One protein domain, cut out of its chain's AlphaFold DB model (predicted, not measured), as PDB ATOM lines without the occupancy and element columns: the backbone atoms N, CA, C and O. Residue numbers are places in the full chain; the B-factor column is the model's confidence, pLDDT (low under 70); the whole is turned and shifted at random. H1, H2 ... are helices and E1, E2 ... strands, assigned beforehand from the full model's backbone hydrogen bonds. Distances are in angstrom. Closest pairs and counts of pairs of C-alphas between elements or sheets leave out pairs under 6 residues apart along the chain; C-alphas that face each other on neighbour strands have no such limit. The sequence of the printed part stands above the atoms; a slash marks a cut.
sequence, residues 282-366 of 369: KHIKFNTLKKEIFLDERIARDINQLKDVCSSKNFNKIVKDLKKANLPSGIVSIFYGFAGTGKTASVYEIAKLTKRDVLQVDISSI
ATOM      1  N   LYS A 282     150.831 234.509  94.511       76.62
ATOM      2  CA  LYS A 282     150.883 235.687  95.365       76.62
ATOM      3  C   LYS A 282     151.287 236.882  94.505       76.62
ATOM      4  O   LYS A 282     152.408 236.926  93.997       76.62
ATOM      5  N   HIS A 283     150.379 237.844  94.344       81.88
ATOM      6  CA  HIS A 283     150.667 239.115  93.676       81.88
ATOM      7  C   HIS A 283     151.426 240.041  94.628       81.88
ATOM      8  O   HIS A 283     150.927 240.412  95.689       81.88
ATOM      9  N   ILE A 284     152.655 240.396  94.261       83.44
ATOM     10  CA  ILE A 284     153.517 241.290  95.030       83.44
ATOM     11  C   ILE A 284     153.748 242.545  94.196       83.44
ATOM     12  O   ILE A 284     154.415 242.506  93.159       83.44
ATOM     13  N   LYS A 285     153.195 243.668  94.660       85.69
ATOM     14  CA  LYS A 285     153.341 244.953  93.974       85.69
ATOM     15  C   LYS A 285     154.772 245.466  94.111       85.69
ATOM     16  O   LYS A 285     155.309 245.487  95.223       85.69
ATOM     17  N   PHE A 286     155.380 245.940  93.022       84.38
ATOM     18  CA  PHE A 286     156.790 246.372  93.036       84.38
ATOM     19  C   PHE A 286     157.071 247.482  94.064       84.38
ATOM     20  O   PHE A 286     158.167 247.575  94.611       84.38
ATOM     21  N   ASN A 287     156.071 248.321  94.346       85.19
ATOM     22  CA  ASN A 287     156.158 249.433  95.293       85.19
ATOM     23  C   ASN A 287     156.059 249.007  96.772       85.19
ATOM     24  O   ASN A 287     156.335 249.821  97.648       85.19
ATOM     25  N   THR A 288     155.690 247.754  97.056       84.50
ATOM     26  CA  THR A 288     155.611 247.205  98.424       84.50
ATOM     27  C   THR A 288     156.914 246.546  98.888       84.50
ATOM     28  O   THR A 288     157.063 246.226 100.068       84.50
ATOM     29  N   LEU A 289     157.882 246.371  97.983       80.94
ATOM     30  CA  LEU A 289     159.184 245.762  98.256       80.94
ATOM     31  C   LEU A 289     160.094 246.752  99.025       80.94
ATOM     32  O   LEU A 289     160.448 247.814  98.508       80.94
ATOM     33  N   LYS A 290     160.458 246.428 100.281       68.62
ATOM     34  CA  LYS A 290     161.333 247.249 101.157       68.62
ATOM     35  C   LYS A 290     162.845 247.103 100.843       68.62
ATOM     36  O   LYS A 290     163.239 246.296 100.016       68.62
ATOM     37  N   LYS A 291     163.636 247.983 101.485       60.66
ATOM     38  CA  LYS A 291     164.959 248.572 101.154       60.66
ATOM     39  C   LYS A 291     166.145 247.646 100.787       60.66
ATOM     40  O   LYS A 291     166.229 246.514 101.235       60.66
ATOM     41  N   GLU A 292     167.040 248.273 100.010       61.44
ATOM     42  CA  GLU A 292     168.387 247.932  99.502       61.44
ATOM     43  C   GLU A 292     169.023 246.610  99.953       61.44
ATOM     44  O   GLU A 292     169.390 246.426 101.112       61.44
ATOM     45  N   ILE A 293     169.227 245.728  98.974       62.69
ATOM     46  CA  ILE A 293     170.013 244.507  99.114       62.69
ATOM     47  C   ILE A 293     171.462 244.852  98.755       62.69
ATOM     48  O   ILE A 293     171.729 245.356  97.663       62.69
ATOM     49  N   PHE A 294     172.401 244.563  99.655       65.25
ATOM     50  CA  PHE A 294     173.824 244.581  99.321       65.25
ATOM     51  C   PHE A 294     174.129 243.354  98.466       65.25
ATOM     52  O   PHE A 294     174.184 242.229  98.961       65.25
ATOM     53  N   LEU A 295     174.255 243.580  97.164       69.00
ATOM     54  CA  LEU A 295     174.606 242.560  96.185       69.00
ATOM     55  C   LEU A 295     176.104 242.654  95.916       69.00
ATOM     56  O   LEU A 295     176.651 243.755  95.825       69.00
ATOM     57  N   ASP A 296     176.767 241.510  95.778       75.69
ATOM     58  CA  ASP A 296     178.143 241.508  95.292       75.69
ATOM     59  C   ASP A 296     178.212 242.046  93.848       75.69
ATOM     60  O   ASP A 296     177.214 242.090  93.119       75.69
ATOM     61  N   GLU A 297     179.400 242.473  93.415       77.62
ATOM     62  CA  GLU A 297     179.578 243.084  92.094       77.62
ATOM     63  C   GLU A 297     179.164 242.176  90.928       77.62
ATOM     64  O   GLU A 297     178.778 242.681  89.872       77.62
ATOM     65  N   ARG A 298     179.259 240.850  91.080       78.88
ATOM     66  CA  ARG A 298     178.917 239.907  90.008       78.88
ATOM     67  C   ARG A 298     177.404 239.814  89.863       78.88
ATOM     68  O   ARG A 298     176.888 240.036  88.773       78.88
ATOM     69  N   ILE A 299     176.698 239.607  90.971       76.69
ATOM     70  CA  ILE A 299     175.235 239.551  91.001       76.69
ATOM     71  C   ILE A 299     174.642 240.896  90.559       76.69
ATOM     72  O   ILE A 299     173.656 240.929  89.822       76.69
ATOM     73  N   ALA A 300     175.264 242.015  90.940       79.94
ATOM     74  CA  ALA A 300     174.845 243.339  90.490       79.94
ATOM     75  C   ALA A 300     174.959 243.509  88.962       79.94
ATOM     76  O   ALA A 300     174.084 244.124  88.348       79.94
ATOM     77  N   ARG A 301     176.002 242.960  88.320       83.94
ATOM     78  CA  ARG A 301     176.132 242.977  86.850       83.94
ATOM     79  C   ARG A 301     175.038 242.149  86.178       83.94
ATOM     80  O   ARG A 301     174.392 242.659  85.264       83.94
ATOM     81  N   ASP A 302     174.776 240.942  86.671       83.12
ATOM     82  CA  ASP A 302     173.743 240.055  86.116       83.12
ATOM     83  C   ASP A 302     172.337 240.666  86.245       83.12
ATOM     84  O   ASP A 302     171.541 240.652  85.302       83.12
ATOM     85  N   ILE A 303     172.039 241.286  87.393       83.75
ATOM     86  CA  ILE A 303     170.774 242.002  87.617       83.75
ATOM     87  C   ILE A 303     170.641 243.195  86.671       83.75
ATOM     88  O   ILE A 303     169.563 243.411  86.116       83.75
ATOM     89  N   ASN A 304     171.714 243.959  86.449       84.56
ATOM     90  CA  ASN A 304     171.686 245.079  85.508       84.56
ATOM     91  C   ASN A 304     171.454 244.610  84.066       84.56
ATOM     92  O   ASN A 304     170.657 245.219  83.353       84.56
ATOM     93  N   GLN A 305     172.055 243.490  83.657       85.81
ATOM     94  CA  GLN A 305     171.803 242.908  82.340       85.81
ATOM     95  C   GLN A 305     170.332 242.492  82.179       85.81
ATOM     96  O   GLN A 305     169.701 242.811  81.167       85.81
ATOM     97  N   LEU A 306     169.750 241.837  83.189       85.94
ATOM     98  CA  LEU A 306     168.332 241.463  83.175       85.94
ATOM     99  C   LEU A 306     167.406 242.681  83.210       85.94
ATOM    100  O   LEU A 306     166.411 242.710  82.491       85.94
ATOM    101  N   LYS A 307     167.740 243.719  83.980       85.31
ATOM    102  CA  LYS A 307     167.016 244.997  83.982       85.31
ATOM    103  C   LYS A 307     166.977 245.608  82.583       85.31
ATOM    104  O   LYS A 307     165.907 246.023  82.133       85.31
ATOM    105  N   ASP A 308     168.113 245.651  81.895       85.50
ATOM    106  CA  ASP A 308     168.198 246.230  80.557       85.50
ATOM    107  C   ASP A 308     167.374 245.429  79.553       85.50
ATOM    108  O   ASP A 308     166.641 246.023  78.756       85.50
ATOM    109  N   VAL A 309     167.420 244.098  79.634       85.12
ATOM    110  CA  VAL A 309     166.600 243.177  78.833       85.12
ATOM    111  C   VAL A 309     165.101 243.354  79.119       85.12
ATOM    112  O   VAL A 309     164.291 243.398  78.192       85.12
ATOM    113  N   CYS A 310     164.719 243.513  80.386       80.19
ATOM    114  CA  CYS A 310     163.332 243.674  80.827       80.19
ATOM    115  C   CYS A 310     162.795 245.112  80.705       80.19
ATOM    116  O   CYS A 310     161.601 245.343  80.938       80.19
ATOM    117  N   SER A 311     163.623 246.086  80.319       81.62
ATOM    118  CA  SER A 311     163.176 247.454  80.041       81.62
ATOM    119  C   SER A 311     162.176 247.475  78.880       81.62
ATOM    120  O   SER A 311     162.310 246.722  77.917       81.62
ATOM    121  N   SER A 312     161.161 248.344  78.928       76.12
ATOM    122  CA  SER A 312     160.056 248.325  77.953       76.12
ATOM    123  C   SER A 312     160.524 248.414  76.493       76.12
ATOM    124  O   SER A 312     159.967 247.749  75.622       76.12
ATOM    125  N   LYS A 313     161.573 249.200  76.217       82.62
ATOM    126  CA  LYS A 313     162.124 249.375  74.865       82.62
ATOM    127  C   LYS A 313     162.826 248.110  74.361       82.62
ATOM    128  O   LYS A 313     162.553 247.671  73.244       82.62
ATOM    129  N   ASN A 314     163.702 247.522  75.174       83.88
ATOM    130  CA  ASN A 314     164.476 246.345  74.778       83.88
ATOM    131  C   ASN A 314     163.624 245.082  74.788       83.88
ATOM    132  O   ASN A 314     163.707 244.304  73.844       83.88
ATOM    133  N   PHE A 315     162.740 244.929  75.775       84.94
ATOM    134  CA  PHE A 315     161.800 243.817  75.842       84.94
ATOM    135  C   PHE A 315     160.954 243.742  74.567       84.94
ATOM    136  O   PHE A 315     160.920 242.708  73.908       84.94
ATOM    137  N   ASN A 316     160.353 244.859  74.145       85.31
ATOM    138  CA  ASN A 316     159.544 244.897  72.923       85.31
ATOM    139  C   ASN A 316     160.362 244.592  71.660       85.31
ATOM    140  O   ASN A 316     159.856 243.938  70.747       85.31
ATOM    141  N   LYS A 317     161.623 245.040  71.603       88.19
ATOM    142  CA  LYS A 317     162.538 244.711  70.503       88.19
ATOM    143  C   LYS A 317     162.835 243.207  70.466       88.19
ATOM    144  O   LYS A 317     162.632 242.589  69.429       88.19
ATOM    145  N   ILE A 318     163.217 242.621  71.601       85.69
ATOM    146  CA  ILE A 318     163.530 241.192  71.739       85.69
ATOM    147  C   ILE A 318     162.316 240.336  71.367       85.69
ATOM    148  O   ILE A 318     162.430 239.429  70.552       85.69
ATOM    149  N   VAL A 319     161.129 240.670  71.878       84.69
ATOM    150  CA  VAL A 319     159.867 239.993  71.539       84.69
ATOM    151  C   VAL A 319     159.591 240.051  70.032       84.69
ATOM    152  O   VAL A 319     159.179 239.053  69.443       84.69
ATOM    153  N   LYS A 320     159.816 241.206  69.392       88.31
ATOM    154  CA  LYS A 320     159.617 241.378  67.945       88.31
ATOM    155  C   LYS A 320     160.603 240.538  67.132       88.31
ATOM    156  O   LYS A 320     160.193 239.928  66.147       88.31
ATOM    157  N   ASP A 321     161.866 240.498  67.541       88.25
ATOM    158  CA  ASP A 321     162.912 239.735  66.860       88.25
ATOM    159  C   ASP A 321     162.695 238.217  67.028       88.25
ATOM    160  O   ASP A 321     162.772 237.481  66.046       88.25
ATOM    161  N   LEU A 322     162.284 237.758  68.219       87.56
ATOM    162  CA  LEU A 322     161.903 236.360  68.476       87.56
ATOM    163  C   LEU A 322     160.696 235.927  67.635       87.56
ATOM    164  O   LEU A 322     160.729 234.864  67.020       87.56
ATOM    165  N   LYS A 323     159.659 236.772  67.532       86.94
ATOM    166  CA  LYS A 323     158.491 236.496  66.677       86.94
ATOM    167  C   LYS A 323     158.868 236.391  65.201       86.94
ATOM    168  O   LYS A 323     158.380 235.497  64.520       86.94
ATOM    169  N   LYS A 324     159.748 237.269  64.704       90.62
ATOM    170  CA  LYS A 324     160.261 237.188  63.323       90.62
ATOM    171  C   LYS A 324     161.035 235.896  63.059       90.62
ATOM    172  O   LYS A 324     161.009 235.406  61.938       90.62
ATOM    173  N   ALA A 325     161.709 235.364  64.077       88.00
ATOM    174  CA  ALA A 325     162.456 234.114  64.011       88.00
ATOM    175  C   ALA A 325     161.607 232.864  64.320       88.00
ATOM    176  O   ALA A 325     162.161 231.773  64.413       88.00
ATOM    177  N   ASN A 326     160.283 232.998  64.485       84.69
ATOM    178  CA  ASN A 326     159.382 231.904  64.871       84.69
ATOM    179  C   ASN A 326     159.752 231.223  66.211       84.69
ATOM    180  O   ASN A 326     159.507 230.034  66.410       84.69
ATOM    181  N   LEU A 327     160.330 231.982  67.149       81.12
ATOM    182  CA  LEU A 327     160.728 231.516  68.480       81.12
ATOM    183  C   LEU A 327     159.734 231.956  69.574       81.12
ATOM    184  O   LEU A 327     159.034 232.963  69.409       81.12
ATOM    185  N   PRO A 328     159.690 231.254  70.728       76.31
ATOM    186  CA  PRO A 328     158.887 231.659  71.878       76.31
ATOM    187  C   PRO A 328     159.194 233.096  72.302       76.31
ATOM    188  O   PRO A 328     160.334 233.457  72.570       76.31
ATOM    189  N   SER A 329     158.158 233.928  72.383       80.12
ATOM    190  CA  SER A 329     158.304 235.378  72.564       80.12
ATOM    191  C   SER A 329     158.430 235.832  74.029       80.12
ATOM    192  O   SER A 329     157.997 236.925  74.384       80.12
ATOM    193  N   GLY A 330     159.000 234.984  74.887       76.25
ATOM    194  CA  GLY A 330     159.199 235.239  76.315       76.25
ATOM    195  C   GLY A 330     160.669 235.134  76.711       76.25
ATOM    196  O   GLY A 330     161.445 234.431  76.070       76.25
ATOM    197  N   ILE A 331     161.049 235.829  77.782       81.31
ATOM    198  CA  ILE A 331     162.366 235.677  78.406       81.31
ATOM    199  C   ILE A 331     162.198 234.773  79.618       81.31
ATOM    200  O   ILE A 331     161.397 235.063  80.505       81.31
ATOM    201  N   VAL A 332     162.956 233.681  79.639       83.44
ATOM    202  CA  VAL A 332     162.999 232.727  80.746       83.44
ATOM    203  C   VAL A 332     164.377 232.817  81.386       83.44
ATOM    204  O   VAL A 332     165.393 232.809  80.692       83.44
ATOM    205  N   SER A 333     164.421 232.925  82.711       83.81
ATOM    206  CA  SER A 333     165.668 233.001  83.473       83.81
ATOM    207  C   SER A 333     165.606 232.046  84.656       83.81
ATOM    208  O   SER A 333     164.613 232.016  85.380       83.81
ATOM    209  N   ILE A 334     166.670 231.267  84.845       86.62
ATOM    210  CA  ILE A 334     166.798 230.304  85.942       86.62
ATOM    211  C   ILE A 334     167.869 230.823  86.898       86.62
ATOM    212  O   ILE A 334     169.032 230.954  86.524       86.62
ATOM    213  N   PHE A 335     167.475 231.101  88.139       85.44
ATOM    214  CA  PHE A 335     168.384 231.523  89.203       85.44
ATOM    215  C   PHE A 335     168.822 230.288  89.994       85.44
ATOM    216  O   PHE A 335     167.998 229.649  90.647       85.44
ATOM    217  N   TYR A 336     170.110 229.948  89.954       85.44
ATOM    218  CA  TYR A 336     170.681 228.781  90.636       85.44
ATOM    219  C   TYR A 336     171.754 229.195  91.659       85.44
ATOM    220  O   TYR A 336     172.282 230.301  91.608       85.44
ATOM    221  N   GLY A 337     172.028 228.334  92.644       83.62
ATOM    222  CA  GLY A 337     172.994 228.588  93.725       83.62
ATOM    223  C   GLY A 337     172.574 227.955  95.052       83.62
ATOM    224  O   GLY A 337     171.471 227.410  95.155       83.62
ATOM    225  N   PHE A 338     173.414 228.056  96.083       79.38
ATOM    226  CA  PHE A 338     173.114 227.539  97.427       79.38
ATOM    227  C   PHE A 338     171.924 228.256  98.089       79.38
ATOM    228  O   PHE A 338     171.497 229.338  97.673       79.38
ATOM    229  N   ALA A 339     171.321 227.642  99.107       79.88
ATOM    230  CA  ALA A 339     170.276 228.299  99.893       79.88
ATOM    231  C   ALA A 339     170.828 229.583 100.544       79.88
ATOM    232  O   ALA A 339     171.974 229.615 100.979       79.88
ATOM    233  N   GLY A 340     170.035 230.657 100.566       75.69
ATOM    234  CA  GLY A 340     170.452 231.940 101.148       75.69
ATOM    235  C   GLY A 340     171.307 232.846 100.250       75.69
ATOM    236  O   GLY A 340     171.560 233.979 100.636       75.69
ATOM    237  N   THR A 341     171.677 232.444  99.026       78.06
ATOM    238  CA  THR A 341     172.495 233.273  98.104       78.06
ATOM    239  C   THR A 341     171.711 234.377  97.376       78.06
ATOM    240  O   THR A 341     172.063 234.774  96.269       78.06
ATOM    241  N   GLY A 342     170.591 234.833  97.937       77.81
ATOM    242  CA  GLY A 342     169.854 235.980  97.403       77.81
ATOM    243  C   GLY A 342     169.012 235.742  96.142       77.81
ATOM    244  O   GLY A 342     168.466 236.709  95.637       77.81
ATOM    245  N   LYS A 343     168.809 234.508  95.653       86.88
ATOM    246  CA  LYS A 343     168.011 234.228  94.428       86.88
ATOM    247  C   LYS A 343     166.647 234.938  94.392       86.88
ATOM    248  O   LYS A 343     166.328 235.640  93.439       86.88
ATOM    249  N   THR A 344     165.851 234.778  95.451       84.94
ATOM    250  CA  THR A 344     164.537 235.431  95.580       84.94
ATOM    251  C   THR A 344     164.673 236.948  95.704       84.94
ATOM    252  O   THR A 344     163.875 237.692  95.140       84.94
ATOM    253  N   ALA A 345     165.716 237.410  96.393       83.81
ATOM    254  CA  ALA A 345     166.009 238.827  96.557       83.81
ATOM    255  C   ALA A 345     166.356 239.487  95.206       83.81
ATOM    256  O   ALA A 345     165.859 240.572  94.915       83.81
ATOM    257  N   SER A 346     167.099 238.799  94.333       85.69
ATOM    258  CA  SER A 346     167.410 239.257  92.973       85.69
ATOM    259  C   SER A 346     166.155 239.442  92.117       85.69
ATOM    260  O   SER A 346     166.057 240.425  91.386       85.69
ATOM    261  N   VAL A 347     165.162 238.550  92.232       87.88
ATOM    262  CA  VAL A 347     163.873 238.690  91.523       87.88
ATOM    263  C   VAL A 347     163.138 239.956  91.970       87.88
ATOM    264  O   VAL A 347     162.636 240.708  91.133       87.88
ATOM    265  N   TYR A 348     163.107 240.222  93.277       88.12
ATOM    266  CA  TYR A 348     162.486 241.429  93.827       88.12
ATOM    267  C   TYR A 348     163.231 242.710  93.423       88.12
ATOM    268  O   TYR A 348     162.589 243.713  93.111       88.12
ATOM    269  N   GLU A 349     164.562 242.676  93.344       85.12
ATOM    270  CA  GLU A 349     165.348 243.825  92.885       85.12
ATOM    271  C   GLU A 349     165.098 244.130  91.399       85.12
ATOM    272  O   GLU A 349     164.840 245.277  91.032       85.12
ATOM    273  N   ILE A 350     165.056 243.106  90.537       87.25
ATOM    274  CA  ILE A 350     164.706 243.269  89.114       87.25
ATOM    275  C   ILE A 350     163.295 243.853  88.966       87.25
ATOM    276  O   ILE A 350     163.083 244.782  88.181       87.25
ATOM    277  N   ALA A 351     162.327 243.345  89.732       88.19
ATOM    278  CA  ALA A 351     160.948 243.829  89.734       88.19
ATOM    279  C   ALA A 351     160.861 245.321  90.093       88.19
ATOM    280  O   ALA A 351     160.210 246.105  89.398       88.19
ATOM    281  N   LYS A 352     161.603 245.741  91.123       86.19
ATOM    282  CA  LYS A 352     161.697 247.139  91.550       86.19
ATOM    283  C   LYS A 352     162.341 248.027  90.484       86.19
ATOM    284  O   LYS A 352     161.782 249.069  90.138       86.19
ATOM    285  N   LEU A 353     163.479 247.609  89.927       84.62
ATOM    286  CA  LEU A 353     164.220 248.369  88.912       84.62
ATOM    287  C   LEU A 353     163.443 248.515  87.598       84.62
ATOM    288  O   LEU A 353     163.587 249.521  86.903       84.62
ATOM    289  N   THR A 354     162.605 247.533  87.267       83.69
ATOM    290  CA  THR A 354     161.789 247.522  86.042       83.69
ATOM    291  C   THR A 354     160.362 248.033  86.251       83.69
ATOM    292  O   THR A 354     159.635 248.188  85.269       83.69
ATOM    293  N   LYS A 355     159.969 248.338  87.498       87.12
ATOM    294  CA  LYS A 355     158.602 248.718  87.901       87.12
ATOM    295  C   LYS A 355     157.549 247.693  87.460       87.12
ATOM    296  O   LYS A 355     156.493 248.057  86.945       87.12
ATOM    297  N   ARG A 356     157.860 246.406  87.624       85.19
ATOM    298  CA  ARG A 356     156.976 245.284  87.286       85.19
ATOM    299  C   ARG A 356     156.577 244.540  88.549       85.19
ATOM    300  O   ARG A 356     157.429 244.267  89.388       85.19
ATOM    301  N   ASP A 357     155.304 244.192  88.667       89.00
ATOM    302  CA  ASP A 357     154.825 243.356  89.767       89.00
ATOM    303  C   ASP A 357     155.328 241.915  89.628       89.00
ATOM    304  O   ASP A 357     155.594 241.434  88.524       89.00
ATOM    305  N   VAL A 358     155.436 241.216  90.757       87.00
ATOM    306  CA  VAL A 358     155.832 239.805  90.802       87.00
ATOM    307  C   VAL A 358     154.599 238.950  91.049       87.00
ATOM    308  O   VAL A 358     153.868 239.163  92.014       87.00
ATOM    309  N   LEU A 359     154.394 237.956  90.187       85.81
ATOM    310  CA  LEU A 359     153.436 236.876  90.404       85.81
ATOM    311  C   LEU A 359     154.208 235.661  90.903       85.81
ATOM    312  O   LEU A 359     154.859 234.963  90.125       85.81
ATOM    313  N   GLN A 360     154.206 235.457  92.216       83.62
ATOM    314  CA  GLN A 360     154.976 234.389  92.838       83.62
ATOM    315  C   GLN A 360     154.143 233.115  92.936       83.62
ATOM    316  O   GLN A 360     153.072 233.114  93.536       83.62
ATOM    317  N   VAL A 361     154.678 232.027  92.397       79.25
ATOM    318  CA  VAL A 361     154.096 230.687  92.458       79.25
ATOM    319  C   VAL A 361     154.962 229.821  93.364       79.25
ATOM    320  O   VAL A 361     156.178 229.771  93.180       79.25
ATOM    321  N   ASP A 362     154.349 229.134  94.326       73.50
ATOM    322  CA  ASP A 362     155.029 228.099  95.101       73.50
ATOM    323  C   ASP A 362     154.740 226.733  94.469       73.50
ATOM    324  O   ASP A 362     153.596 226.284  94.431       73.50
ATOM    325  N   ILE A 363     155.770 226.059  93.959       68.12
ATOM    326  CA  ILE A 363     155.624 224.759  93.286       68.12
ATOM    327  C   ILE A 363     155.063 223.699  94.250       68.12
ATOM    328  O   ILE A 363     154.306 222.827  93.820       68.12
ATOM    329  N   SER A 364     155.343 223.810  95.555       62.22
ATOM    330  CA  SER A 364     154.770 222.910  96.565       62.22
ATOM    331  C   SER A 364     153.246 223.041  96.675       62.22
ATOM    332  O   SER A 364     152.560 222.057  96.937       62.22
ATOM    333  N   SER A 365     152.701 224.227  96.379       56.12
ATOM    334  CA  SER A 365     151.256 224.485  96.378       56.12
ATOM    335  C   SER A 365     150.529 223.974  95.128       56.12
ATOM    336  O   SER A 365     149.303 223.909  95.123       56.12
ATOM    337  N   ILE A 366     151.267 223.589  94.079       58.00
ATOM    338  CA  ILE A 366     150.705 223.076  92.817       58.00
ATOM    339  C   ILE A 366     150.653 221.543  92.797       58.00
ATOM    340  O   ILE A 366     149.770 220.978  92.164       58.00
TER     341      ILE A 366
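This is residues 282 to 366 of the 369 residues of an uncharacterized protein of Aliarcobacter cryaerophilus (UniProt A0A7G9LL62). Two helices, H1 and H3, cross at a steep angle, and H3 lies between H1 and a short two-stranded ribbon of E1 and E2. H2 leads away from the end of H1 at a corner, and the long stretch of residues 325 to 342 runs back from its far end to H3. The printed part has 85 residues, with three named helices and two named strands in the order E1 H1 H2 H3 E2; the strands form an antiparallel sheet, order E1 - E2, and the class is mostly helix. The whole is only just compact, close to loose, with a radius of gyration of the C-alphas of 14.2 A and spans of 39 by 35 by 27 A.

E1 covers residues 282 to 284, 6.2 A from first to last C-alpha, and begins at C-alpha 282 at (150.883, 235.687, 95.365). H1, residues 297 to 310, is 19.8 A long and begins at C-alpha 297 at (179.578, 243.084, 92.094). H2, residues 312 to 324, is 18.4 A long. H3, residues 343 to 354, is 16.9 A long. E2, residues 358 to 360, is 5.8 A long and ends at C-alpha 360 at (154.976, 234.389, 92.838).

E1 and E2 are antiparallel neighbours, with 157 degrees between their directions. N 282 and O 360 are 2.8 A apart and N 358 and O 284 are 2.9 A apart, both within hydrogen-bond range. H3 comes nearest to E2 with the C-alphas of Ala 351 and Val 358, 6.6 A apart, while H3 and E1 are apart. H1 and H3 touch, the closest C-alphas being those of Lys 307 and Ile 350 at 5.9 A; they run the same way at a steep tilt of 48 degrees. H1 and H2 touch only at the corner by their link, and only just, with 3 pairs of C-alphas within 8 A; the closest are those of Val 309 and Phe 315, 5.7 A apart. These two run the same way at a steep tilt of 67 degrees. H2 and H3 are only just apart, their closest C-alphas 8.3 A from each other. In H1, H2 and H3 every O i to N i+4 pair is within hydrogen-bond range.

The two C-alphas farthest apart, those of Lys 291 and Asn 326, are 40.3 A from each other. The printed part has no cut. The links from E1 to H1, with 12 residues, and from H2 to H3, with 18 residues, are long; those from H1 to H2 and from H3 to E2 are tight. The mean pLDDT of the printed part is 81.1, and residues 290 to 295 and 363 to 366 are under 70.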